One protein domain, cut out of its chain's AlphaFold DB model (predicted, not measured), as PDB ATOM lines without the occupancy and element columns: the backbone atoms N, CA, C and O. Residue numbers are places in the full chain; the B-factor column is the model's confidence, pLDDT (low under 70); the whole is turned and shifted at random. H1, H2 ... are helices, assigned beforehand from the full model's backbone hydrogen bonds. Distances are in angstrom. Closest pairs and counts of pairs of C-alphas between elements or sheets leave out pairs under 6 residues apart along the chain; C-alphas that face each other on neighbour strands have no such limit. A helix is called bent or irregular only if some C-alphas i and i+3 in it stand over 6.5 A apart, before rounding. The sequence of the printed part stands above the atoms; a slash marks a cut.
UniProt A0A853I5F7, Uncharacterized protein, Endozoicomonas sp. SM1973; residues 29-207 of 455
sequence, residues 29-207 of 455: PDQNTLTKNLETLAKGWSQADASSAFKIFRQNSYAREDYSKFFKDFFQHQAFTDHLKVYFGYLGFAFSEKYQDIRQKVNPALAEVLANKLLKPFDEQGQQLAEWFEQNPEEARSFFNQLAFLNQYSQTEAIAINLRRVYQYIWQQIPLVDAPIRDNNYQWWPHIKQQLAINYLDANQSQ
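What this domain is: This is residues 29 to 207 of the 455 residues of an uncharacterized protein of Endozoicomonas sp. SM1973 (UniProt A0A853I5F7). A long bent helix, H6, runs through this domain, and its first arm, H6a, makes a loosely formed up-and-down bundle with H7, H8 and H9, each running against the one before it in the chain. Five shorter helices, H1 to H5, gather at one end, with H3 and H5 packed on H6a and H4 on H7; residues 174 to 188 make a long loop at the other end. The printed part has 179 residues with nine named helices, H1 to H9 in order, and no named strand: all helix. It is compact, with a radius of gyration of the C-alphas of 17.1 A and spans of 53 by 36 by 23 A.

How they stand to each other: Look first at the hub, H6, residues 97 to 135, assigned as one helix by its hydrogen bonds but bent: C-alphas 124 and 127 are 9.5 A apart. Its arms, H6a, residues 97 to 124, and H6b, residues 127 to 135, stand about perpendicular at 75 degrees; both are irregular, with C-alphas 98 and 101 8.6 A apart and C-alphas 127 and 130 7.4 A apart. H8, residues 157 to 173, touches H6a at a shallow tilt of 12 degrees, the same way; the closest C-alphas, of Pro 108 and Ile 159, are 5.7 A apart. H7, residues 137 to 153, touches H6a with residues 143 to 150 alone, closest at the C-alphas of Leu 114 and Gln 146, 6.0 A. H9, residues 189 to 203, forms a hairpin with H8, closest at the C-alphas of Tyr 167 and Tyr 200, 5.3 A, and is apart from H6a. H3, residues 64 to 77, touches H6a, closest at the C-alphas of Arg 64 and Lys 105, 4.0 A. H5, residues 91 to 94, touches H6a, closest at the C-alphas of Phe 93 and Ile 102, 6.2 A. H1, residues 29 to 43, and H2, residues 47 to 57, form a hairpin, closest at the C-alphas of Asn 37 and Asp 49, 4.7 A. H4, residues 82 to 88, touches H1, with Ala 42 and Leu 84 closest, C-alphas 5.3 A apart, and H7, with Lys 85 and Phe 149 closest, C-alphas 6.2 A apart. Each O i to N i+4 pair is within hydrogen-bond range in H2, H4, H7 and H9; the counts are 10 of 11 in H1, 9 of 10 in H3, 18 of 24 in H6a, 4 of 5 in H6b and 12 of 13 in H8, and H5 is too short for such a pair.

Where its parts are: Find C-alpha 97 at (-33.092, 60.256, 28.030); from there H6a runs 39.7 A to C-alpha 124. H1 begins at (-16.182, 66.097, 6.556) and H9 ends at C-alpha 203, (-30.065, 37.846, 26.966).

The domain as a whole: The C-alphas farthest apart, of Ser 61 and Asp 183, are 56.3 A apart. The printed part has no cut, and H8 to H9 is a long link. Mean pLDDT of the printed part is 70.4; 75 residues are under 70, among them 89 to 100 and 151 to 207.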
ATOM      1  N   PRO A  29     -16.779  65.402   5.414       93.25
ATOM      2  CA  PRO A  29     -16.182  66.097   6.556       93.25
ATOM      3  C   PRO A  29     -16.461  65.425   7.906       93.25
ATOM      4  O   PRO A  29     -15.561  65.346   8.748       93.25
ATOM      5  N   ASP A  30     -17.683  64.934   8.124       92.81
ATOM      6  CA  ASP A  30     -18.068  64.279   9.376       92.81
ATOM      7  C   ASP A  30     -17.472  62.873   9.496       92.81
ATOM      8  O   ASP A  30     -17.046  62.499  10.589       92.81
ATOM      9  N   GLN A  31     -17.346  62.125   8.393       94.06
ATOM     10  CA  GLN A  31     -16.610  60.855   8.366       94.06
ATOM     11  C   GLN A  31     -15.145  61.066   8.742       94.06
ATOM     12  O   GLN A  31     -14.656  60.431   9.672       94.06
ATOM     13  N   ASN A  32     -14.463  62.003   8.079       93.19
ATOM     14  CA  ASN A  32     -13.057  62.304   8.350       93.19
ATOM     15  C   ASN A  32     -12.847  62.762   9.800       93.19
ATOM     16  O   ASN A  32     -11.897  62.342  10.465       93.19
ATOM     17  N   THR A  33     -13.761  63.593  10.310       92.75
ATOM     18  CA  THR A  33     -13.725  64.061  11.699       92.75
ATOM     19  C   THR A  33     -13.949  62.912  12.678       92.75
ATOM     20  O   THR A  33     -13.190  62.777  13.636       92.75
ATOM     21  N   LEU A  34     -14.948  62.053  12.447       93.94
ATOM     22  CA  LEU A  34     -15.197  60.896  13.304       93.94
ATOM     23  C   LEU A  34     -14.034  59.909  13.288       93.94
ATOM     24  O   LEU A  34     -13.602  59.509  14.366       93.94
ATOM     25  N   THR A  35     -13.499  59.554  12.119       96.38
ATOM     26  CA  THR A  35     -12.345  58.653  11.999       96.38
ATOM     27  C   THR A  35     -11.172  59.177  12.819       96.38
ATOM     28  O   THR A  35     -10.716  58.496  13.735       96.38
ATOM     29  N   LYS A  36     -10.759  60.430  12.591       95.88
ATOM     30  CA  LYS A  36      -9.645  61.051  13.321       95.88
ATOM     31  C   LYS A  36      -9.876  61.071  14.836       95.88
ATOM     32  O   LYS A  36      -8.977  60.744  15.618       95.88
ATOM     33  N   ASN A  37     -11.072  61.473  15.262       88.38
ATOM     34  CA  ASN A  37     -11.394  61.575  16.682       88.38
ATOM     35  C   ASN A  37     -11.395  60.195  17.344       88.38
ATOM     36  O   ASN A  37     -10.830  60.032  18.423       88.38
ATOM     37  N   LEU A  38     -12.005  59.193  16.707       93.56
ATOM     38  CA  LEU A  38     -12.068  57.838  17.243       93.56
ATOM     39  C   LEU A  38     -10.701  57.143  17.221       93.56
ATOM     40  O   LEU A  38     -10.393  56.427  18.164       93.56
ATOM     41  N   GLU A  39      -9.849  57.380  16.223       94.88
ATOM     42  CA  GLU A  39      -8.455  56.904  16.227       94.88
ATOM     43  C   GLU A  39      -7.654  57.492  17.391       94.88
ATOM     44  O   GLU A  39      -6.860  56.797  18.031       94.88
ATOM     45  N   THR A  40      -7.877  58.772  17.697       84.31
ATOM     46  CA  THR A  40      -7.254  59.427  18.853       84.31
ATOM     47  C   THR A  40      -7.777  58.816  20.150       84.31
ATOM     48  O   THR A  40      -6.989  58.389  20.996       84.31
ATOM     49  N   LEU A  41      -9.100  58.664  20.260       80.94
ATOM     50  CA  LEU A  41      -9.755  58.029  21.403       80.94
ATOM     51  C   LEU A  41      -9.378  56.558  21.566       80.94
ATOM     52  O   LEU A  41      -9.401  56.056  22.682       80.94
ATOM     53  N   ALA A  42      -8.992  55.860  20.498       85.56
ATOM     54  CA  ALA A  42      -8.515  54.488  20.583       85.56
ATOM     55  C   ALA A  42      -7.173  54.369  21.309       85.56
ATOM     56  O   ALA A  42      -6.925  53.340  21.941       85.56
ATOM     57  N   LYS A  43      -6.344  55.418  21.246       81.69
ATOM     58  CA  LYS A  43      -5.010  55.487  21.858       81.69
ATOM     59  C   LYS A  43      -5.029  56.076  23.271       81.69
ATOM     60  O   LYS A  43      -4.108  55.811  24.037       81.69
ATOM     61  N   GLY A  44      -6.046  56.861  23.621       73.56
ATOM     62  CA  GLY A  44      -6.175  57.483  24.937       73.56
ATOM     63  C   GLY A  44      -7.312  58.502  25.003       73.56
ATOM     64  O   GLY A  44      -7.893  58.872  23.990       73.56
ATOM     65  N   TRP A  45      -7.654  58.970  26.205       72.75
ATOM     66  CA  TRP A  45      -8.748  59.931  26.362       72.75
ATOM     67  C   TRP A  45      -8.361  61.335  25.880       72.75
ATOM     68  O   TRP A  45      -7.355  61.893  26.312       72.75
ATOM     69  N   SER A  46      -9.219  61.938  25.053       76.19
ATOM     70  CA  SER A  46      -9.143  63.343  24.651       76.19
ATOM     71  C   SER A  46     -10.533  63.964  24.705       76.19
ATOM     72  O   SER A  46     -11.436  63.576  23.964       76.19
ATOM     73  N   GLN A  47     -10.721  64.952  25.582       68.62
ATOM     74  CA  GLN A  47     -12.026  65.592  25.759       68.62
ATOM     75  C   GLN A  47     -12.485  66.336  24.498       68.62
ATOM     76  O   GLN A  47     -13.683  66.367  24.202       68.62
ATOM     77  N   ALA A  48     -11.547  66.944  23.767       66.12
ATOM     78  CA  ALA A  48     -11.842  67.674  22.539       66.12
ATOM     79  C   ALA A  48     -12.375  66.724  21.458       66.12
ATOM     80  O   ALA A  48     -13.439  66.978  20.890       66.12
ATOM     81  N   ASP A  49     -11.699  65.592  21.258       74.19
ATOM     82  CA  ASP A  49     -12.083  64.588  20.263       74.19
ATOM     83  C   ASP A  49     -13.370  63.860  20.669       74.19
ATOM     84  O   ASP A  49     -14.261  63.682  19.840       74.19
ATOM     85  N   ALA A  50     -13.537  63.541  21.959       71.62
ATOM     86  CA  ALA A  50     -14.777  62.984  22.503       71.62
ATOM     87  C   ALA A  50     -15.972  63.918  22.271       71.62
ATOM     88  O   ALA A  50     -17.025  63.487  21.806       71.62
ATOM     89  N   SER A  51     -15.817  65.214  22.552       71.25
ATOM     90  CA  SER A  51     -16.893  66.198  22.374       71.25
ATOM     91  C   SER A  51     -17.217  66.424  20.896       71.25
ATOM     92  O   SER A  51     -18.386  66.542  20.528       71.25
ATOM     93  N   SER A  52     -16.183  66.462  20.053       75.06
ATOM     94  CA  SER A  52     -16.306  66.624  18.606       75.06
ATOM     95  C   SER A  52     -17.017  65.423  17.971       75.06
ATOM     96  O   SER A  52     -18.022  65.597  17.282       75.06
ATOM     97  N   ALA A  53     -16.605  64.197  18.305       84.06
ATOM     98  CA  ALA A  53     -17.271  62.980  17.850       84.06
ATOM     99  C   ALA A  53     -18.719  62.893  18.359       84.06
ATOM    100  O   ALA A  53     -19.641  62.628  17.587       84.06
ATOM    101  N   PHE A  54     -18.956  63.190  19.640       82.94
ATOM    102  CA  PHE A  54     -20.299  63.172  20.222       82.94
ATOM    103  C   PHE A  54     -21.249  64.187  19.576       82.94
ATOM    104  O   PHE A  54     -22.446  63.926  19.454       82.94
ATOM    105  N   LYS A  55     -20.735  65.337  19.121       81.81
ATOM    106  CA  LYS A  55     -21.523  66.322  18.371       81.81
ATOM    107  C   LYS A  55     -22.035  65.744  17.051       81.81
ATOM    108  O   LYS A  55     -23.184  66.004  16.707       81.81
ATOM    109  N   ILE A  56     -21.218  64.955  16.354       85.94
ATOM    110  CA  ILE A  56     -21.601  64.301  15.095       85.94
ATOM    111  C   ILE A  56     -22.641  63.210  15.362       85.94
ATOM    112  O   ILE A  56     -23.702  63.238  14.753       85.94
ATOM    113  N   PHE A  57     -22.418  62.349  16.362       86.62
ATOM    114  CA  PHE A  57     -23.380  61.304  16.756       86.62
ATOM    115  C   PHE A  57     -24.771  61.831  17.140       86.62
ATOM    116  O   PHE A  57     -25.755  61.096  17.105       86.62
ATOM    117  N   ARG A  58     -24.860  63.108  17.521       84.00
ATOM    118  CA  ARG A  58     -26.102  63.798  17.879       84.00
ATOM    119  C   ARG A  58     -26.803  64.489  16.718       84.00
ATOM    120  O   ARG A  58     -27.849  65.096  16.945       84.00
ATOM    121  N   GLN A  59     -26.231  64.487  15.521       81.06
ATOM    122  CA  GLN A  59     -26.862  65.142  14.387       81.06
ATOM    123  C   GLN A  59     -28.117  64.376  13.963       81.06
ATOM    124  O   GLN A  59     -28.087  63.174  13.695       81.06
ATOM    125  N   ASN A  60     -29.235  65.094  13.874       81.56
ATOM    126  CA  ASN A  60     -30.530  64.502  13.539       81.56
ATOM    127  C   ASN A  60     -30.644  64.110  12.060       81.56
ATOM    128  O   ASN A  60     -31.498  63.288  11.731       81.56
ATOM    129  N   SER A  61     -29.797  64.685  11.201       85.88
ATOM    130  CA  SER A  61     -29.736  64.445   9.754       85.88
ATOM    131  C   SER A  61     -29.295  63.032   9.382       85.88
ATOM    132  O   SER A  61     -29.600  62.600   8.278       85.88
ATOM    133  N   TYR A  62     -28.615  62.324  10.284       87.62
ATOM    134  CA  TYR A  62     -28.132  60.968  10.038       87.62
ATOM    135  C   TYR A  62     -29.096  59.916  10.579       87.62
ATOM    136  O   TYR A  62     -29.747  60.108  11.615       87.62
ATOM    137  N   ALA A  63     -29.194  58.803   9.864       89.38
ATOM    138  CA  ALA A  63     -29.944  57.605  10.196       89.38
ATOM    139  C   ALA A  63     -29.021  56.522  10.785       89.38
ATOM    140  O   ALA A  63     -27.812  56.700  10.930       89.38
ATOM    141  N   ARG A  64     -29.601  55.385  11.184       87.69
ATOM    142  CA  ARG A  64     -28.849  54.253  11.751       87.69
ATOM    143  C   ARG A  64     -27.869  53.671  10.730       87.69
ATOM    144  O   ARG A  64     -26.762  53.274  11.084       87.69
ATOM    145  N   GLU A  65     -28.303  53.587   9.483       88.56
ATOM    146  CA  GLU A  65     -27.605  52.939   8.379       88.56
ATOM    147  C   GLU A  65     -26.289  53.656   8.057       88.56
ATOM    148  O   GLU A  65     -25.271  52.996   7.848       88.56
ATOM    149  N   ASP A  66     -26.285  54.988   8.144       91.19
ATOM    150  CA  ASP A  66     -25.107  55.830   7.907       91.19
ATOM    151  C   ASP A  66     -24.007  55.527   8.935       91.19
ATOM    152  O   ASP A  66     -22.840  55.329   8.589       91.19
ATOM    153  N   TYR A  67     -24.393  55.392  10.209       91.81
ATOM    154  CA  TYR A  67     -23.478  54.976  11.272       91.81
ATOM    155  C   TYR A  67     -23.049  53.514  11.136       91.81
ATOM    156  O   TYR A  67     -21.902  53.196  11.439       91.81
ATOM    157  N   SER A  68     -23.933  52.620  10.680       90.19
ATOM    158  CA  SER A  68     -23.601  51.200  10.487       90.19
ATOM    159  C   SER A  68     -22.500  51.035   9.442       90.19
ATOM    160  O   SER A  68     -21.506  50.350   9.691       90.19
ATOM    161  N   LYS A  69     -22.617  51.743   8.312       91.50
ATOM    162  CA  LYS A  69     -21.583  51.771   7.274       91.50
ATOM    163  C   LYS A  69     -20.269  52.344   7.804       91.50
ATOM    164  O   LYS A  69     -19.241  51.681   7.705       91.50
ATOM    165  N   PHE A  70     -20.320  53.511   8.446       94.62
ATOM    166  CA  PHE A  70     -19.135  54.128   9.040       94.62
ATOM    167  C   PHE A  70     -18.417  53.195  10.022       94.62
ATOM    168  O   PHE A  70     -17.213  52.977   9.908       94.62
ATOM    169  N   PHE A  71     -19.145  52.607  10.978       94.06
ATOM    170  CA  PHE A  71     -18.543  51.706  11.957       94.06
ATOM    171  C   PHE A  71     -17.974  50.453  11.298       94.06
ATOM    172  O   PHE A  71     -16.912  49.993  11.716       94.06
ATOM    173  N   LYS A  72     -18.640  49.909  10.273       92.19
ATOM    174  CA  LYS A  72     -18.134  48.759   9.520       92.19
ATOM    175  C   LYS A  72     -16.772  49.069   8.900       92.19
ATOM    176  O   LYS A  72     -15.869  48.252   9.041       92.19
ATOM    177  N   ASP A  73     -16.620  50.227   8.270       91.56
ATOM    178  CA  ASP A  73     -15.371  50.624   7.613       91.56
ATOM    179  C   ASP A  73     -14.279  50.977   8.637       91.56
ATOM    180  O   ASP A  73     -13.136  50.525   8.529       91.56
ATOM    181  N   PHE A  74     -14.643  51.699   9.699       93.94
ATOM    182  CA  PHE A  74     -13.731  52.061  10.784       93.94
ATOM    183  C   PHE A  74     -13.166  50.819  11.493       93.94
ATOM    184  O   PHE A  74     -11.952  50.650  11.628       93.94
ATOM    185  N   PHE A  75     -14.035  49.893  11.904       92.44
ATOM    186  CA  PHE A  75     -13.621  48.683  12.614       92.44
ATOM    187  C   PHE A  75     -13.086  47.576  11.698       92.44
ATOM    188  O   PHE A  75     -12.680  46.540  12.219       92.44
ATOM    189  N   GLN A  76     -13.003  47.757  10.378       88.56
ATOM    190  CA  GLN A  76     -12.174  46.871   9.546       88.56
ATOM    191  C   GLN A  76     -10.685  47.029   9.865       88.56
ATOM    192  O   GLN A  76      -9.956  46.042   9.852       88.56
ATOM    193  N   HIS A  77     -10.256  48.246  10.202       87.00
ATOM    194  CA  HIS A  77      -8.841  48.592  10.365       87.00
ATOM    195  C   HIS A  77      -8.480  48.975  11.804       87.00
ATOM    196  O   HIS A  77      -7.307  48.972  12.166       87.00
ATOM    197  N   GLN A  78      -9.477  49.268  12.645       91.50
ATOM    198  CA  GLN A  78      -9.275  49.656  14.037       91.50
ATOM    199  C   GLN A  78      -9.706  48.549  15.015       91.50
ATOM    200  O   GLN A  78     -10.807  47.989  14.934       91.50
ATOM    201  N   ALA A  79      -8.847  48.248  15.990       89.94
ATOM    202  CA  ALA A  79      -9.185  47.397  17.132       89.94
ATOM    203  C   ALA A  79     -10.123  48.132  18.104       89.94
ATOM    204  O   ALA A  79     -10.000  49.343  18.306       89.94
ATOM    205  N   PHE A  80     -11.041  47.401  18.744       89.75
ATOM    206  CA  PHE A  80     -11.937  47.972  19.749       89.75
ATOM    207  C   PHE A  80     -11.230  48.011  21.111       89.75
ATOM    208  O   PHE A  80     -11.268  47.062  21.897       89.75
ATOM    209  N   THR A  81     -10.501  49.097  21.358       83.38
ATOM    210  CA  THR A  81      -9.626  49.237  22.529       83.38
ATOM    211  C   THR A  81     -10.402  49.516  23.819       83.38
ATOM    212  O   THR A  81     -11.590  49.849  23.803       83.38
ATOM    213  N   ASP A  82      -9.715  49.427  24.962       71.94
ATOM    214  CA  ASP A  82     -10.295  49.747  26.273       71.94
ATOM    215  C   ASP A  82     -10.827  51.188  26.309       71.94
ATOM    216  O   ASP A  82     -11.890  51.444  26.869       71.94
ATOM    217  N   HIS A  83     -10.120  52.123  25.669       78.75
ATOM    218  CA  HIS A  83     -10.510  53.527  25.615       78.75
ATOM    219  C   HIS A  83     -11.763  53.752  24.761       78.75
ATOM    220  O   HIS A  83     -12.652  54.495  25.179       78.75
ATOM    221  N   LEU A  84     -11.895  53.059  23.621       82.94
ATOM    222  CA  LEU A  84     -13.132  53.093  22.832       82.94
ATOM    223  C   LEU A  84     -14.302  52.477  23.595       82.94
ATOM    224  O   LEU A  84     -15.388  53.056  23.608       82.94
ATOM    225  N   LYS A  85     -14.082  51.353  24.290       80.69
ATOM    226  CA  LYS A  85     -15.091  50.753  25.173       80.69
ATOM    227  C   LYS A  85     -15.571  51.754  26.227       80.69
ATOM    228  O   LYS A  85     -16.774  51.883  26.427       80.69
ATOM    229  N   VAL A  86     -14.656  52.481  26.872       67.50
ATOM    230  CA  VAL A  86     -14.991  53.519  27.864       67.50
ATOM    231  C   VAL A  86     -15.755  54.680  27.224       67.50
ATOM    232  O   VAL A  86     -16.780  55.102  27.757       67.50
ATOM    233  N   TYR A  87     -15.310  55.173  26.067       74.06
ATOM    234  CA  TYR A  87     -15.963  56.275  25.360       74.06
ATOM    235  C   TYR A  87     -17.401  55.935  24.946       74.06
ATOM    236  O   TYR A  87     -18.328  56.681  25.260       74.06
ATOM    237  N   PHE A  88     -17.618  54.782  24.313       77.50
ATOM    238  CA  PHE A  88     -18.965  54.331  23.959       77.50
ATOM    239  C   PHE A  88     -19.766  53.840  25.177       77.50
ATOM    240  O   PHE A  88     -20.985  53.719  25.103       77.50
ATOM    241  N   GLY A  89     -19.108  53.575  26.308       63.41
ATOM    242  CA  GLY A  89     -19.713  53.318  27.619       63.41
ATOM    243  C   GLY A  89     -20.264  54.570  28.318       63.41
ATOM    244  O   GLY A  89     -20.917  54.456  29.357       63.41
ATOM    245  N   TYR A  90     -20.001  55.766  27.780       63.00
ATOM    246  CA  TYR A  90     -20.359  57.044  28.393       63.00
ATOM    247  C   TYR A  90     -21.881  57.263  28.496       63.00
ATOM    248  O   TYR A  90     -22.657  56.861  27.624       63.00
ATOM    249  N   LEU A  91     -22.315  57.993  29.535       43.62
ATOM    250  CA  LEU A  91     -23.726  58.285  29.856       43.62
ATOM    251  C   LEU A  91     -24.533  58.832  28.667       43.62
ATOM    252  O   LEU A  91     -25.726  58.550  28.541       43.62
ATOM    253  N   GLY A  92     -23.884  59.604  27.789       49.62
ATOM    254  CA  GLY A  92     -24.497  60.165  26.585       49.62
ATOM    255  C   GLY A  92     -24.979  59.113  25.582       49.62
ATOM    256  O   GLY A  92     -26.012  59.327  24.954       49.62
ATOM    257  N   PHE A  93     -24.278  57.984  25.480       57.81
ATOM    258  CA  PHE A  93     -24.667  56.848  24.645       57.81
ATOM    259  C   PHE A  93     -25.615  55.915  25.394       57.81
ATOM    260  O   PHE A  93     -26.598  55.443  24.833       57.81
ATOM    261  N   ALA A  94     -25.359  55.676  26.677       50.41
ATOM    262  CA  ALA A  94     -26.002  54.585  27.393       50.41
ATOM    263  C   ALA A  94     -27.324  54.939  28.089       50.41
ATOM    264  O   ALA A  94     -28.253  54.133  28.102       50.41
ATOM    265  N   PHE A  95     -27.427  56.140  28.664       45.16
ATOM    266  CA  PHE A  95     -28.422  56.397  29.716       45.16
ATOM    267  C   PHE A  95     -29.137  57.747  29.612       45.16
ATOM    268  O   PHE A  95     -30.143  57.958  30.283       45.16
ATOM    269  N   SER A  96     -28.674  58.660  28.762       47.38
ATOM    270  CA  SER A  96     -29.306  59.970  28.613       47.38
ATOM    271  C   SER A  96     -30.656  59.874  27.895       47.38
ATOM    272  O   SER A  96     -30.720  59.674  26.680       47.38
ATOM    273  N   GLU A  97     -31.753  60.102  28.625       53.03
ATOM    274  CA  GLU A  97     -33.092  60.256  28.030       53.03
ATOM    275  C   GLU A  97     -33.162  61.410  27.029       53.03
ATOM    276  O   GLU A  97     -33.921  61.355  26.066       53.03
ATOM    277  N   LYS A  98     -32.295  62.410  27.200       53.31
ATOM    278  CA  LYS A  98     -32.165  63.564  26.308       53.31
ATOM    279  C   LYS A  98     -31.616  63.201  24.921       53.31
ATOM    280  O   LYS A  98     -31.740  64.005  24.004       53.31
ATOM    281  N   TYR A  99     -31.001  62.028  24.757       66.75
ATOM    282  CA  TYR A  99     -30.369  61.594  23.506       66.75
ATOM    283  C   TYR A  99     -30.973  60.279  22.995       66.75
ATOM    284  O   TYR A  99     -30.260  59.327  22.675       66.75
ATOM    285  N   GLN A 100     -32.309  60.217  22.919       66.69
ATOM    286  CA  GLN A 100     -33.029  59.076  22.332       66.69
ATOM    287  C   GLN A 100     -32.541  58.738  20.918       66.69
ATOM    288  O   GLN A 100     -32.374  57.557  20.619       66.69
ATOM    289  N   ASP A 101     -32.206  59.744  20.106       70.06
ATOM    290  CA  ASP A 101     -31.700  59.550  18.744       70.06
ATOM    291  C   ASP A 101     -30.400  58.730  18.706       70.06
ATOM    292  O   ASP A 101     -30.254  57.842  17.869       70.06
ATOM    293  N   ILE A 102     -29.484  58.941  19.659       75.19
ATOM    294  CA  ILE A 102     -28.248  58.147  19.764       75.19
ATOM    295  C   ILE A 102     -28.583  56.686  20.086       75.19
ATOM    296  O   ILE A 102     -28.038  55.768  19.473       75.19
ATOM    297  N   ARG A 103     -29.521  56.457  21.015       71.88
ATOM    298  CA  ARG A 103     -29.935  55.105  21.424       71.88
ATOM    299  C   ARG A 103     -30.651  54.338  20.314       71.88
ATOM    300  O   ARG A 103     -30.580  53.114  20.297       71.88
ATOM    301  N   GLN A 104     -31.330  55.037  19.409       76.62
ATOM    302  CA  GLN A 104     -32.060  54.427  18.295       76.62
ATOM    303  C   GLN A 104     -31.202  54.260  17.034       76.62
ATOM    304  O   GLN A 104     -31.441  53.334  16.261       76.62
ATOM    305  N   LYS A 105     -30.200  55.124  16.831       84.62
ATOM    306  CA  LYS A 105     -29.399  55.154  15.600       84.62
ATOM    307  C   LYS A 105     -27.979  54.635  15.804       84.62
ATOM    308  O   LYS A 105     -27.569  53.693  15.136       84.62
ATOM    309  N   VAL A 106     -27.240  55.205  16.751       86.06
ATOM    310  CA  VAL A 106     -25.799  54.956  16.909       86.06
ATOM    311  C   VAL A 106     -25.529  53.648  17.646       86.06
ATOM    312  O   VAL A 106     -24.762  52.822  17.158       86.06
ATOM    313  N   ASN A 107     -26.169  53.421  18.798       79.31
ATOM    314  CA  ASN A 107     -25.893  52.219  19.595       79.31
ATOM    315  C   ASN A 107     -26.249  50.919  18.856       79.31
ATOM    316  O   ASN A 107     -25.437  49.995  18.896       79.31
ATOM    317  N   PRO A 108     -27.405  50.808  18.168       77.88
ATOM    318  CA  PRO A 108     -27.734  49.596  17.427       77.88
ATOM    319  C   PRO A 108     -26.787  49.368  16.245       77.88
ATOM    320  O   PRO A 108     -26.413  48.225  16.000       77.88
ATOM    321  N   ALA A 109     -26.359  50.436  15.556       86.62
ATOM    322  CA  ALA A 109     -25.370  50.363  14.481       86.62
ATOM    323  C   ALA A 109     -24.007  49.860  14.983       86.62
ATOM    324  O   ALA A 109     -23.451  48.914  14.431       86.62
ATOM    325  N   LEU A 110     -23.497  50.445  16.070       87.69
ATOM    326  CA  LEU A 110     -22.249  50.006  16.692       87.69
ATOM    327  C   LEU A 110     -22.350  48.549  17.152       87.69
ATOM    328  O   LEU A 110     -21.483  47.737  16.843       87.69
ATOM    329  N   ALA A 111     -23.426  48.199  17.859       79.62
ATOM    330  CA  ALA A 111     -23.614  46.855  18.383       79.62
ATOM    331  C   ALA A 111     -23.680  45.793  17.279       79.62
ATOM    332  O   ALA A 111     -23.118  44.716  17.439       79.62
ATOM    333  N   GLU A 112     -24.338  46.091  16.159       80.62
ATOM    334  CA  GLU A 112     -24.396  45.214  14.990       80.62
ATOM    335  C   GLU A 112     -23.009  44.955  14.389       80.62
ATOM    336  O   GLU A 112     -22.644  43.805  14.147       80.62
ATOM    337  N   VAL A 113     -22.205  46.005  14.204       86.94
ATOM    338  CA  VAL A 113     -20.847  45.871  13.662       86.94
ATOM    339  C   VAL A 113     -19.947  45.072  14.603       86.94
ATOM    340  O   VAL A 113     -19.254  44.159  14.151       86.94
ATOM    341  N   LEU A 114     -19.979  45.361  15.908       86.19
ATOM    342  CA  LEU A 114     -19.182  44.622  16.892       86.19
ATOM    343  C   LEU A 114     -19.638  43.161  17.007       86.19
ATOM    344  O   LEU A 114     -18.807  42.263  17.085       86.19
ATOM    345  N   ALA A 115     -20.946  42.901  16.957       78.25
ATOM    346  CA  ALA A 115     -21.498  41.549  16.943       78.25
ATOM    347  C   ALA A 115     -20.974  40.735  15.749       78.25
ATOM    348  O   ALA A 115     -20.493  39.619  15.928       78.25
ATOM    349  N   ASN A 116     -20.999  41.308  14.544       81.19
ATOM    350  CA  ASN A 116     -20.476  40.645  13.349       81.19
ATOM    351  C   ASN A 116     -18.957  40.428  13.428       81.19
ATOM    352  O   ASN A 116     -18.457  39.377  13.029       81.19
ATOM    353  N   LYS A 117     -18.214  41.393  13.981       84.50
ATOM    354  CA  LYS A 117     -16.760  41.274  14.159       84.50
ATOM    355  C   LYS A 117     -16.384  40.198  15.184       84.50
ATOM    356  O   LYS A 117     -15.376  39.529  14.990       84.50
ATOM    357  N   LEU A 118     -17.205  39.975  16.214       78.62
ATOM    358  CA  LEU A 118     -17.024  38.875  17.170       78.62
ATOM    359  C   LEU A 118     -17.195  37.491  16.540       78.62
ATOM    360  O   LEU A 118     -16.559  36.552  17.006       78.62
ATOM    361  N   LEU A 119     -18.045  37.346  15.522       75.06
ATOM    362  CA  LEU A 119     -18.295  36.059  14.864       75.06
ATOM    363  C   LEU A 119     -17.139  35.624  13.962       75.06
ATOM    364  O   LEU A 119     -16.805  34.445  13.914       75.06
ATOM    365  N   LYS A 120     -16.475  36.583  13.316       82.19
ATOM    366  CA  LYS A 120     -15.424  36.319  12.329       82.19
ATOM    367  C   LYS A 120     -14.284  35.411  12.845       82.19
ATOM    368  O   LYS A 120     -13.971  34.445  12.156       82.19
ATOM    369  N   PRO A 121     -13.699  35.615  14.044       78.00
ATOM    370  CA  PRO A 121     -12.689  34.694  14.570       78.00
ATOM    371  C   PRO A 121     -13.204  33.265  14.784       78.00
ATOM    372  O   PRO A 121     -12.443  32.316  14.616       78.00
ATOM    373  N   PHE A 122     -14.484  33.085  15.128       72.75
ATOM    374  CA  PHE A 122     -15.074  31.746  15.237       72.75
ATOM    375  C   PHE A 122     -15.184  31.067  13.873       72.75
ATOM    376  O   PHE A 122     -14.876  29.882  13.775       72.75
ATOM    377  N   ASP A 123     -15.568  31.818  12.839       76.19
ATOM    378  CA  ASP A 123     -15.681  31.315  11.466       76.19
ATOM    379  C   ASP A 123     -14.318  30.918  10.889       76.19
ATOM    380  O   ASP A 123     -14.195  29.899  10.214       76.19
ATOM    381  N   GLU A 124     -13.291  31.725  11.161       82.00
ATOM    382  CA  GLU A 124     -11.958  31.556  10.580       82.00
ATOM    383  C   GLU A 124     -11.092  30.548  11.344       82.00
ATOM    384  O   GLU A 124     -10.345  29.797  10.721       82.00
ATOM    385  N   GLN A 125     -11.174  30.524  12.678       80.06
ATOM    386  CA  GLN A 125     -10.269  29.735  13.528       80.06
ATOM    387  C   GLN A 125     -10.937  28.495  14.141       80.06
ATOM    388  O   GLN A 125     -10.254  27.537  14.514       80.06
ATOM    389  N   GLY A 126     -12.269  28.485  14.283       71.62
ATOM    390  CA  GLY A 126     -13.024  27.361  14.843       71.62
ATOM    391  C   GLY A 126     -12.479  26.869  16.192       71.62
ATOM    392  O   GLY A 126     -12.465  27.592  17.189       71.62
ATOM    393  N   GLN A 127     -12.019  25.614  16.233       67.62
ATOM    394  CA  GLN A 127     -11.477  24.988  17.449       67.62
ATOM    395  C   GLN A 127     -10.103  25.540  17.871       67.62
ATOM    396  O   GLN A 127      -9.760  25.443  19.049       67.62
ATOM    397  N   GLN A 128      -9.349  26.153  16.951       72.94
ATOM    398  CA  GLN A 128      -8.022  26.739  17.199       72.94
ATOM    399  C   GLN A 128      -8.095  28.188  17.700       72.94
ATOM    400  O   GLN A 128      -7.077  28.839  17.906       72.94
ATOM    401  N   LEU A 129      -9.297  28.716  17.942       73.06
ATOM    402  CA  LEU A 129      -9.475  30.106  18.346       73.06
ATOM    403  C   LEU A 129      -8.717  30.472  19.639       73.06
ATOM    404  O   LEU A 129      -8.197  31.579  19.753       73.06
ATOM    405  N   ALA A 130      -8.617  29.543  20.594       68.50
ATOM    406  CA  ALA A 130      -7.848  29.757  21.821       68.50
ATOM    407  C   ALA A 130      -6.347  29.940  21.534       68.50
ATOM    408  O   ALA A 130      -5.745  30.891  22.022       68.50
ATOM    409  N   GLU A 131      -5.780  29.076  20.688       72.38
ATOM    410  CA  GLU A 131      -4.392  29.155  20.213       72.38
ATOM    411  C   GLU A 131      -4.117  30.466  19.496       72.38
ATOM    412  O   GLU A 131      -3.132  31.155  19.767       72.38
ATOM    413  N   TRP A 132      -5.033  30.832  18.607       81.69
ATOM    414  CA  TRP A 132      -4.931  32.055  17.842       81.69
ATOM    415  C   TRP A 132      -4.934  33.291  18.744       81.69
ATOM    416  O   TRP A 132      -4.106  34.178  18.559       81.69
ATOM    417  N   PHE A 133      -5.802  33.351  19.756       77.50
ATOM    418  CA  PHE A 133      -5.833  34.472  20.698       77.50
ATOM    419  C   PHE A 133      -4.561  34.598  21.546       77.50
ATOM    420  O   PHE A 133      -4.160  35.721  21.849       77.50
ATOM    421  N   GLU A 134      -3.902  33.494  21.907       71.69
ATOM    422  CA  GLU A 134      -2.608  33.556  22.607       71.69
ATOM    423  C   GLU A 134      -1.510  34.140  21.718       71.69
ATOM    424  O   GLU A 134      -0.683  34.930  22.177       71.69
ATOM    425  N   GLN A 135      -1.529  33.787  20.434       79.81
ATOM    426  CA  GLN A 135      -0.588  34.310  19.445       79.81
ATOM    427  C   GLN A 135      -0.922  35.750  19.021       79.81
ATOM    428  O   GLN A 135      -0.039  36.471  18.559       79.81
ATOM    429  N   ASN A 136      -2.172  36.188  19.208       80.50
ATOM    430  CA  ASN A 136      -2.686  37.487  18.773       80.50
ATOM    431  C   ASN A 136      -3.340  38.251  19.947       80.50
ATOM    432  O   ASN A 136      -4.561  38.444  19.972       80.50
ATOM    433  N   PRO A 137      -2.549  38.730  20.927       74.69
ATOM    434  CA  PRO A 137      -3.070  39.321  22.163       74.69
ATOM    435  C   PRO A 137      -3.883  40.609  21.953       74.69
ATOM    436  O   PRO A 137      -4.812  40.881  22.714       74.69
ATOM    437  N   GLU A 138      -3.576  41.400  20.920       78.94
ATOM    438  CA  GLU A 138      -4.354  42.600  20.571       78.94
ATOM    439  C   GLU A 138      -5.746  42.244  20.033       78.94
ATOM    440  O   GLU A 138      -6.741  42.877  20.397       78.94
ATOM    441  N   GLU A 139      -5.849  41.176  19.237       84.00
ATOM    442  CA  GLU A 139      -7.135  40.669  18.753       84.00
ATOM    443  C   GLU A 139      -7.948  40.048  19.887       84.00
ATOM    444  O   GLU A 139      -9.143  40.319  20.006       84.00
ATOM    445  N   ALA A 140      -7.298  39.307  20.788       75.00
ATOM    446  CA  ALA A 140      -7.931  38.803  22.002       75.00
ATOM    447  C   ALA A 140      -8.486  39.952  22.862       75.00
ATOM    448  O   ALA A 140      -9.646  39.935  23.276       75.00
ATOM    449  N   ARG A 141      -7.695  41.009  23.083       72.50
ATOM    450  CA  ARG A 141      -8.125  42.198  23.834       72.50
ATOM    451  C   ARG A 141      -9.300  42.907  23.165       72.50
ATOM    452  O   ARG A 141     -10.279  43.230  23.838       72.50
ATOM    453  N   SER A 142      -9.218  43.121  21.854       83.81
ATOM    454  CA  SER A 142     -10.292  43.699  21.045       83.81
ATOM    455  C   SER A 142     -11.573  42.869  21.156       83.81
ATOM    456  O   SER A 142     -12.635  43.414  21.456       83.81
ATOM    457  N   PHE A 143     -11.473  41.549  21.000       81.06
ATOM    458  CA  PHE A 143     -12.581  40.607  21.136       81.06
ATOM    459  C   PHE A 143     -13.253  40.716  22.512       81.06
ATOM    460  O   PHE A 143     -14.467  40.908  22.610       81.06
ATOM    461  N   PHE A 144     -12.481  40.684  23.600       72.56
ATOM    462  CA  PHE A 144     -13.050  40.760  24.948       72.56
ATOM    463  C   PHE A 144     -13.671  42.117  25.272       72.56
ATOM    464  O   PHE A 144     -14.695  42.173  25.956       72.56
ATOM    465  N   ASN A 145     -13.124  43.212  24.748       71.56
ATOM    466  CA  ASN A 145     -13.741  44.526  24.900       71.56
ATOM    467  C   ASN A 145     -15.082  44.629  24.176       71.56
ATOM    468  O   ASN A 145     -16.021  45.198  24.734       71.56
ATOM    469  N   GLN A 146     -15.185  44.068  22.969       78.94
ATOM    470  CA  GLN A 146     -16.439  44.023  22.214       78.94
ATOM    471  C   GLN A 146     -17.483  43.206  22.969       78.94
ATOM    472  O   GLN A 146     -18.609  43.662  23.159       78.94
ATOM    473  N   LEU A 147     -17.092  42.037  23.480       72.06
ATOM    474  CA  LEU A 147     -17.970  41.194  24.280       72.06
ATOM    475  C   LEU A 147     -18.456  41.908  25.552       72.06
ATOM    476  O   LEU A 147     -19.648  41.887  25.859       72.06
ATOM    477  N   ALA A 148     -17.548  42.553  26.287       68.81
ATOM    478  CA  ALA A 148     -17.873  43.309  27.496       68.81
ATOM    479  C   ALA A 148     -18.832  44.471  27.207       68.81
ATOM    480  O   ALA A 148     -19.811  44.658  27.931       68.81
ATOM    481  N   PHE A 149     -18.569  45.216  26.133       73.19
ATOM    482  CA  PHE A 149     -19.432  46.296  25.677       73.19
ATOM    483  C   PHE A 149     -20.827  45.771  25.342       73.19
ATOM    484  O   PHE A 149     -21.811  46.222  25.918       73.19
ATOM    485  N   LEU A 150     -20.939  44.765  24.476       70.81
ATOM    486  CA  LEU A 150     -22.239  44.245  24.068       70.81
ATOM    487  C   LEU A 150     -23.042  43.680  25.253       70.81
ATOM    488  O   LEU A 150     -24.239  43.940  25.356       70.81
ATOM    489  N   ASN A 151     -22.388  43.006  26.202       65.00
ATOM    490  CA  ASN A 151     -23.022  42.552  27.443       65.00
ATOM    491  C   ASN A 151     -23.697  43.688  28.222       65.00
ATOM    492  O   ASN A 151     -24.824  43.524  28.693       65.00
ATOM    493  N   GLN A 152     -23.038  44.844  28.328       60.97
ATOM    494  CA  GLN A 152     -23.578  46.030  28.998       60.97
ATOM    495  C   GLN A 152     -24.854  46.558  28.315       60.97
ATOM    496  O   GLN A 152     -25.730  47.097  28.988       60.97
ATOM    497  N   TYR A 153     -24.990  46.361  27.001       59.59
ATOM    498  CA  TYR A 153     -26.094  46.893  26.190       59.59
ATOM    499  C   TYR A 153     -27.146  45.858  25.768       59.59
ATOM    500  O   TYR A 153     -28.125  46.203  25.098       59.59
ATOM    501  N   SER A 154     -26.987  44.611  26.219       53.78
ATOM    502  CA  SER A 154     -27.837  43.450  25.918       53.78
ATOM    503  C   SER A 154     -29.315  43.591  26.291       53.78
ATOM    504  O   SER A 154     -30.138  42.803  25.835       53.78
ATOM    505  N   GLN A 155     -29.669  44.598  27.091       47.94
ATOM    506  CA  GLN A 155     -31.033  44.827  27.568       47.94
ATOM    507  C   GLN A 155     -31.837  45.817  26.716       47.94
ATOM    508  O   GLN A 155     -33.028  45.998  26.954       47.94
ATOM    509  N   THR A 156     -31.220  46.449  25.712       54.94
ATOM    510  CA  THR A 156     -31.980  47.191  24.696       54.94
ATOM    511  C   THR A 156     -32.452  46.217  23.619       54.94
ATOM    512  O   THR A 156     -31.658  45.440  23.097       54.94
ATOM    513  N   GLU A 157     -33.743  46.231  23.285       55.47
ATOM    514  CA  GLU A 157     -34.375  45.217  22.423       55.47
ATOM    515  C   GLU A 157     -33.669  45.050  21.063       55.47
ATOM    516  O   GLU A 157     -33.432  43.930  20.608       55.47
ATOM    517  N   ALA A 158     -33.222  46.158  20.463       56.09
ATOM    518  CA  ALA A 158     -32.485  46.157  19.201       56.09
ATOM    519  C   ALA A 158     -31.104  45.476  19.294       56.09
ATOM    520  O   ALA A 158     -30.675  44.813  18.350       56.09
ATOM    521  N   ILE A 159     -30.407  45.617  20.424       57.44
ATOM    522  CA  ILE A 159     -29.072  45.041  20.650       57.44
ATOM    523  C   ILE A 159     -29.192  43.592  21.142       57.44
ATOM    524  O   ILE A 159     -28.388  42.741  20.757       57.44
ATOM    525  N   ALA A 160     -30.246  43.283  21.901       57.75
ATOM    526  CA  ALA A 160     -30.564  41.946  22.387       57.75
ATOM    527  C   ALA A 160     -30.698  40.932  21.241       57.75
ATOM    528  O   ALA A 160     -30.144  39.840  21.329       57.75
ATOM    529  N   ILE A 161     -31.380  41.279  20.142       61.69
ATOM    530  CA  ILE A 161     -31.564  40.369  18.995       61.69
ATOM    531  C   ILE A 161     -30.220  39.996  18.354       61.69
ATOM    532  O   ILE A 161     -29.962  38.817  18.104       61.69
ATOM    533  N   ASN A 162     -29.347  40.980  18.122       60.31
ATOM    534  CA  ASN A 162     -28.032  40.745  17.520       60.31
ATOM    535  C   ASN A 162     -27.120  39.942  18.455       60.31
ATOM    536  O   ASN A 162     -26.461  39.000  18.021       60.31
ATOM    537  N   LEU A 163     -27.150  40.237  19.753       62.16
ATOM    538  CA  LEU A 163     -26.404  39.486  20.762       62.16
ATOM    539  C   LEU A 163     -26.862  38.045  20.911       62.16
ATOM    540  O   LEU A 163     -26.030  37.150  21.010       62.16
ATOM    541  N   ARG A 164     -28.175  37.799  20.884       62.97
ATOM    542  CA  ARG A 164     -28.721  36.440  20.911       62.97
ATOM    543  C   ARG A 164     -28.182  35.611  19.754       62.97
ATOM    544  O   ARG A 164     -27.800  34.475  19.988       62.97
ATOM    545  N   ARG A 165     -28.091  36.181  18.544       64.38
ATOM    546  CA  ARG A 165     -27.498  35.501  17.379       64.38
ATOM    547  C   ARG A 165     -26.023  35.182  17.594       64.38
ATOM    548  O   ARG A 165     -25.623  34.047  17.365       64.38
ATOM    549  N   VAL A 166     -25.242  36.152  18.080       63.94
ATOM    550  CA  VAL A 166     -23.816  35.949  18.388       63.94
ATOM    551  C   VAL A 166     -23.639  34.821  19.395       63.94
ATOM    552  O   VAL A 166     -22.891  33.881  19.166       63.94
ATOM    553  N   TYR A 167     -24.386  34.870  20.490       62.53
ATOM    554  CA  TYR A 167     -24.302  33.867  21.534       62.53
ATOM    555  C   TYR A 167     -24.813  32.487  21.109       62.53
ATOM    556  O   TYR A 167     -24.200  31.494  21.485       62.53
ATOM    557  N   GLN A 168     -25.873  32.405  20.296       62.72
ATOM    558  CA  GLN A 168     -26.334  31.140  19.704       62.72
ATOM    559  C   GLN A 168     -25.264  30.518  18.825       62.72
ATOM    560  O   GLN A 168     -24.992  29.328  18.942       62.72
ATOM    561  N   TYR A 169     -24.658  31.329  17.965       64.62
ATOM    562  CA  TYR A 169     -23.619  30.868  17.064       64.62
ATOM    563  C   TYR A 169     -22.410  30.347  17.836       64.62
ATOM    564  O   TYR A 169     -21.958  29.226  17.612       64.62
ATOM    565  N   ILE A 170     -21.943  31.123  18.817       59.38
ATOM    566  CA  ILE A 170     -20.827  30.723  19.668       59.38
ATOM    567  C   ILE A 170     -21.163  29.430  20.426       59.38
ATOM    568  O   ILE A 170     -20.359  28.505  20.433       59.38
ATOM    569  N   TRP A 171     -22.359  29.320  21.006       58.28
ATOM    570  CA  TRP A 171     -22.808  28.110  21.701       58.28
ATOM    571  C   TRP A 171     -22.848  26.869  20.797       58.28
ATOM    572  O   TRP A 171     -22.537  25.774  21.252       58.28
ATOM    573  N   GLN A 172     -23.217  27.019  19.522       60.03
ATOM    574  CA  GLN A 172     -23.291  25.906  18.569       60.03
ATOM    575  C   GLN A 172     -21.916  25.455  18.060       60.03
ATOM    576  O   GLN A 172     -21.703  24.260  17.865       60.03
ATOM    577  N   GLN A 173     -20.991  26.392  17.842       54.09
ATOM    578  CA  GLN A 173     -19.640  26.092  17.347       54.09
ATOM    579  C   GLN A 173     -18.703  25.591  18.444       54.09
ATOM    580  O   GLN A 173     -17.690  24.939  18.186       54.09
ATOM    581  N   ILE A 174     -19.037  25.904  19.690       49.28
ATOM    582  CA  ILE A 174     -18.264  25.510  20.841       49.28
ATOM    583  C   ILE A 174     -18.924  24.296  21.498       49.28
ATOM    584  O   ILE A 174     -19.900  24.456  22.229       49.28
ATOM    585  N   PRO A 175     -18.363  23.084  21.360       44.28
ATOM    586  CA  PRO A 175     -18.849  21.975  22.152       44.28
ATOM    587  C   PRO A 175     -18.537  22.267  23.630       44.28
ATOM    588  O   PRO A 175     -17.395  22.586  23.997       44.28
ATOM    589  N   LEU A 176     -19.577  22.199  24.465       41.94
ATOM    590  CA  LEU A 176     -19.523  22.248  25.933       41.94
ATOM    591  C   LEU A 176     -18.950  20.930  26.444       41.94
ATOM    592  O   LEU A 176     -19.607  20.173  27.143       41.94
ATOM    593  N   VAL A 177     -17.760  20.577  25.982       35.25
ATOM    594  CA  VAL A 177     -17.106  19.376  26.477       35.25
ATOM    595  C   VAL A 177     -16.487  19.735  27.813       35.25
ATOM    596  O   VAL A 177     -15.813  20.766  27.911       35.25
ATOM    597  N   ASP A 178     -16.686  18.866  28.799       38.12
ATOM    598  CA  ASP A 178     -15.877  18.786  30.009       38.12
ATOM    599  C   ASP A 178     -14.407  18.661  29.590       38.12
ATOM    600  O   ASP A 178     -13.882  17.572  29.350       38.12
ATOM    601  N   ALA A 179     -13.735  19.792  29.416       34.75
ATOM    602  CA  ALA A 179     -12.305  19.805  29.207       34.75
ATOM    603  C   ALA A 179     -11.682  19.701  30.603       34.75
ATOM    604  O   ALA A 179     -11.784  20.663  31.372       34.75
ATOM    605  N   PRO A 180     -11.072  18.562  30.987       36.19
ATOM    606  CA  PRO A 180     -10.301  18.516  32.218       36.19
ATOM    607  C   PRO A 180      -9.248  19.624  32.159       36.19
ATOM    608  O   PRO A 180      -8.626  19.822  31.111       36.19
ATOM    609  N   ILE A 181      -9.047  20.331  33.275       38.09
ATOM    610  CA  ILE A 181      -7.935  21.273  33.447       38.09
ATOM    611  C   ILE A 181      -6.653  20.435  33.414       38.09
ATOM    612  O   ILE A 181      -6.135  19.999  34.438       38.09
ATOM    613  N   ARG A 182      -6.188  20.102  32.213       36.38
ATOM    614  CA  ARG A 182      -4.875  19.508  31.993       36.38
ATOM    615  C   ARG A 182      -3.871  20.641  31.859       36.38
ATOM    616  O   ARG A 182      -4.218  21.739  31.434       36.38
ATOM    617  N   ASP A 183      -2.625  20.347  32.199       36.56
ATOM    618  CA  ASP A 183      -1.485  21.271  32.231       36.56
ATOM    619  C   ASP A 183      -1.087  21.883  30.865       36.56
ATOM    620  O   ASP A 183       0.010  22.418  30.737       36.56
ATOM    621  N   ASN A 184      -1.960  21.860  29.850       36.75
ATOM    622  CA  ASN A 184      -1.716  22.507  28.565       36.75
ATOM    623  C   ASN A 184      -2.457  23.852  28.463       36.75
ATOM    624  O   ASN A 184      -3.647  23.954  28.754       36.75
ATOM    625  N   ASN A 185      -1.689  24.849  28.025       41.34
ATOM    626  CA  ASN A 185      -1.848  26.309  27.961       41.34
ATOM    627  C   ASN A 185      -3.241  26.970  27.846       41.34
ATOM    628  O   ASN A 185      -3.369  28.107  28.284       41.34
ATOM    629  N   TYR A 186      -4.317  26.307  27.419       51.19
ATOM    630  CA  TYR A 186      -5.620  26.966  27.193       51.19
ATOM    631  C   TYR A 186      -6.542  26.984  28.425       51.19
ATOM    632  O   TYR A 186      -7.761  26.835  28.303       51.19
ATOM    633  N   GLN A 187      -5.976  27.170  29.625       52.56
ATOM    634  CA  GLN A 187      -6.685  27.054  30.916       52.56
ATOM    635  C   GLN A 187      -7.893  28.004  31.052       52.56
ATOM    636  O   GLN A 187      -8.788  27.763  31.854       52.56
ATOM    637  N   TRP A 188      -7.943  29.075  30.260       52.28
ATOM    638  CA  TRP A 188      -8.941  30.141  30.348       52.28
ATOM    639  C   TRP A 188     -10.113  29.994  29.360       52.28
ATOM    640  O   TRP A 188     -11.179  30.577  29.570       52.28
ATOM    641  N   TRP A 189      -9.953  29.196  28.298       55.78
ATOM    642  CA  TRP A 189     -10.950  29.070  27.232       55.78
ATOM    643  C   TRP A 189     -12.279  28.459  27.711       55.78
ATOM    644  O   TRP A 189     -13.319  29.059  27.438       55.78
ATOM    645  N   PRO A 190     -12.307  27.359  28.495       52.28
ATOM    646  CA  PRO A 190     -13.554  26.810  29.044       52.28
ATOM    647  C   PRO A 190     -14.387  27.820  29.849       52.28
ATOM    648  O   PRO A 190     -15.614  27.825  29.752       52.28
ATOM    649  N   HIS A 191     -13.738  28.729  30.579       52.28
ATOM    650  CA  HIS A 191     -14.418  29.753  31.377       52.28
ATOM    651  C   HIS A 191     -15.083  30.833  30.519       52.28
ATOM    652  O   HIS A 191     -16.177  31.295  30.835       52.28
ATOM    653  N   ILE A 192     -14.482  31.193  29.383       53.19
ATOM    654  CA  ILE A 192     -15.125  32.087  28.411       53.19
ATOM    655  C   ILE A 192     -16.354  31.427  27.806       53.19
ATOM    656  O   ILE A 192     -17.388  32.077  27.685       53.19
ATOM    657  N   LYS A 193     -16.265  30.139  27.453       55.91
ATOM    658  CA  LYS A 193     -17.405  29.384  26.913       55.91
ATOM    659  C   LYS A 193     -18.582  29.405  27.886       55.91
ATOM    660  O   LYS A 193     -19.702  29.714  27.489       55.91
ATOM    661  N   GLN A 194     -18.307  29.159  29.167       51.19
ATOM    662  CA  GLN A 194     -19.297  29.243  30.242       51.19
ATOM    663  C   GLN A 194     -19.850  30.665  30.410       51.19
ATOM    664  O   GLN A 194     -21.062  30.841  30.502       51.19
ATOM    665  N   GLN A 195     -19.007  31.699  30.376       54.06
ATOM    666  CA  GLN A 195     -19.483  33.080  30.477       54.06
ATOM    667  C   GLN A 195     -20.371  33.475  29.288       54.06
ATOM    668  O   GLN A 195     -21.390  34.137  29.470       54.06
ATOM    669  N   LEU A 196     -20.013  33.066  28.070       57.34
ATOM    670  CA  LEU A 196     -20.795  33.312  26.857       57.34
ATOM    671  C   LEU A 196     -22.145  32.595  26.895       57.34
ATOM    672  O   LEU A 196     -23.159  33.187  26.534       57.34
ATOM    673  N   ALA A 197     -22.170  31.365  27.403       52.38
ATOM    674  CA  ALA A 197     -23.395  30.623  27.668       52.38
ATOM    675  C   ALA A 197     -24.304  31.315  28.691       52.38
ATOM    676  O   ALA A 197     -25.515  31.384  28.510       52.38
ATOM    677  N   ILE A 198     -23.738  31.863  29.762       50.94
ATOM    678  CA  ILE A 198     -24.521  32.578  30.773       50.94
ATOM    679  C   ILE A 198     -25.066  33.887  30.197       50.94
ATOM    680  O   ILE A 198     -26.251  34.170  30.342       50.94
ATOM    681  N   ASN A 199     -24.252  34.634  29.444       55.38
ATOM    682  CA  ASN A 199     -24.708  35.842  28.750       55.38
ATOM    683  C   ASN A 199     -25.825  35.528  27.737       55.38
ATOM    684  O   ASN A 199     -26.764  36.310  27.586       55.38
ATOM    685  N   TYR A 200     -25.759  34.371  27.067       54.84
ATOM    686  CA  TYR A 200     -26.837  33.870  26.214       54.84
ATOM    687  C   TYR A 200     -28.140  33.676  26.997       54.84
ATOM    688  O   TYR A 200     -29.200  34.136  26.564       54.84
ATOM    689  N   LEU A 201     -28.067  32.997  28.143       50.47
ATOM    690  CA  LEU A 201     -29.218  32.718  29.002       50.47
ATOM    691  C   LEU A 201     -29.819  34.013  29.580       50.47
ATOM    692  O   LEU A 201     -31.045  34.169  29.574       50.47
ATOM    693  N   ASP A 202     -28.969  34.968  29.970       50.47
ATOM    694  CA  ASP A 202     -29.352  36.312  30.421       50.47
ATOM    695  C   ASP A 202     -30.076  37.090  29.314       50.47
ATOM    696  O   ASP A 202     -31.182  37.602  29.515       50.47
ATOM    697  N   ALA A 203     -29.499  37.132  28.108       52.31
ATOM    698  CA  ALA A 203     -30.065  37.846  26.966       52.31
ATOM    699  C   ALA A 203     -31.419  37.270  26.507       52.31
ATOM    700  O   ALA A 203     -32.232  37.997  25.925       52.31
ATOM    701  N   ASN A 204     -31.693  35.985  26.767       49.56
ATOM    702  CA  ASN A 204     -32.955  35.299  26.446       49.56
ATOM    703  C   ASN A 204     -33.909  35.156  27.648       49.56
ATOM    704  O   ASN A 204     -34.846  34.356  27.595       49.56
ATOM    705  N   GLN A 205     -33.704  35.944  28.713       49.59
ATOM    706  CA  GLN A 205     -34.631  36.076  29.846       49.59
ATOM    707  C   GLN A 205     -35.062  34.745  30.496       49.59
ATOM    708  O   GLN A 205     -36.230  34.574  30.842       49.59
ATOM    709  N   SER A 206     -34.158  33.780  30.692       41.16
ATOM    710  CA  SER A 206     -34.530  32.477  31.287       41.16
ATOM    711  C   SER A 206     -33.738  32.127  32.565       41.16
ATOM    712  O   SER A 206     -33.132  31.068  32.630       41.16
ATOM    713  N   GLN A 207     -33.810  33.037  33.556       37.97
ATOM    714  CA  GLN A 207     -33.392  33.021  34.987       37.97
ATOM    715  C   GLN A 207     -32.034  32.397  35.399       37.97
ATOM    716  O   GLN A 207     -31.850  31.186  35.398       37.97
TER     717      GLN A 207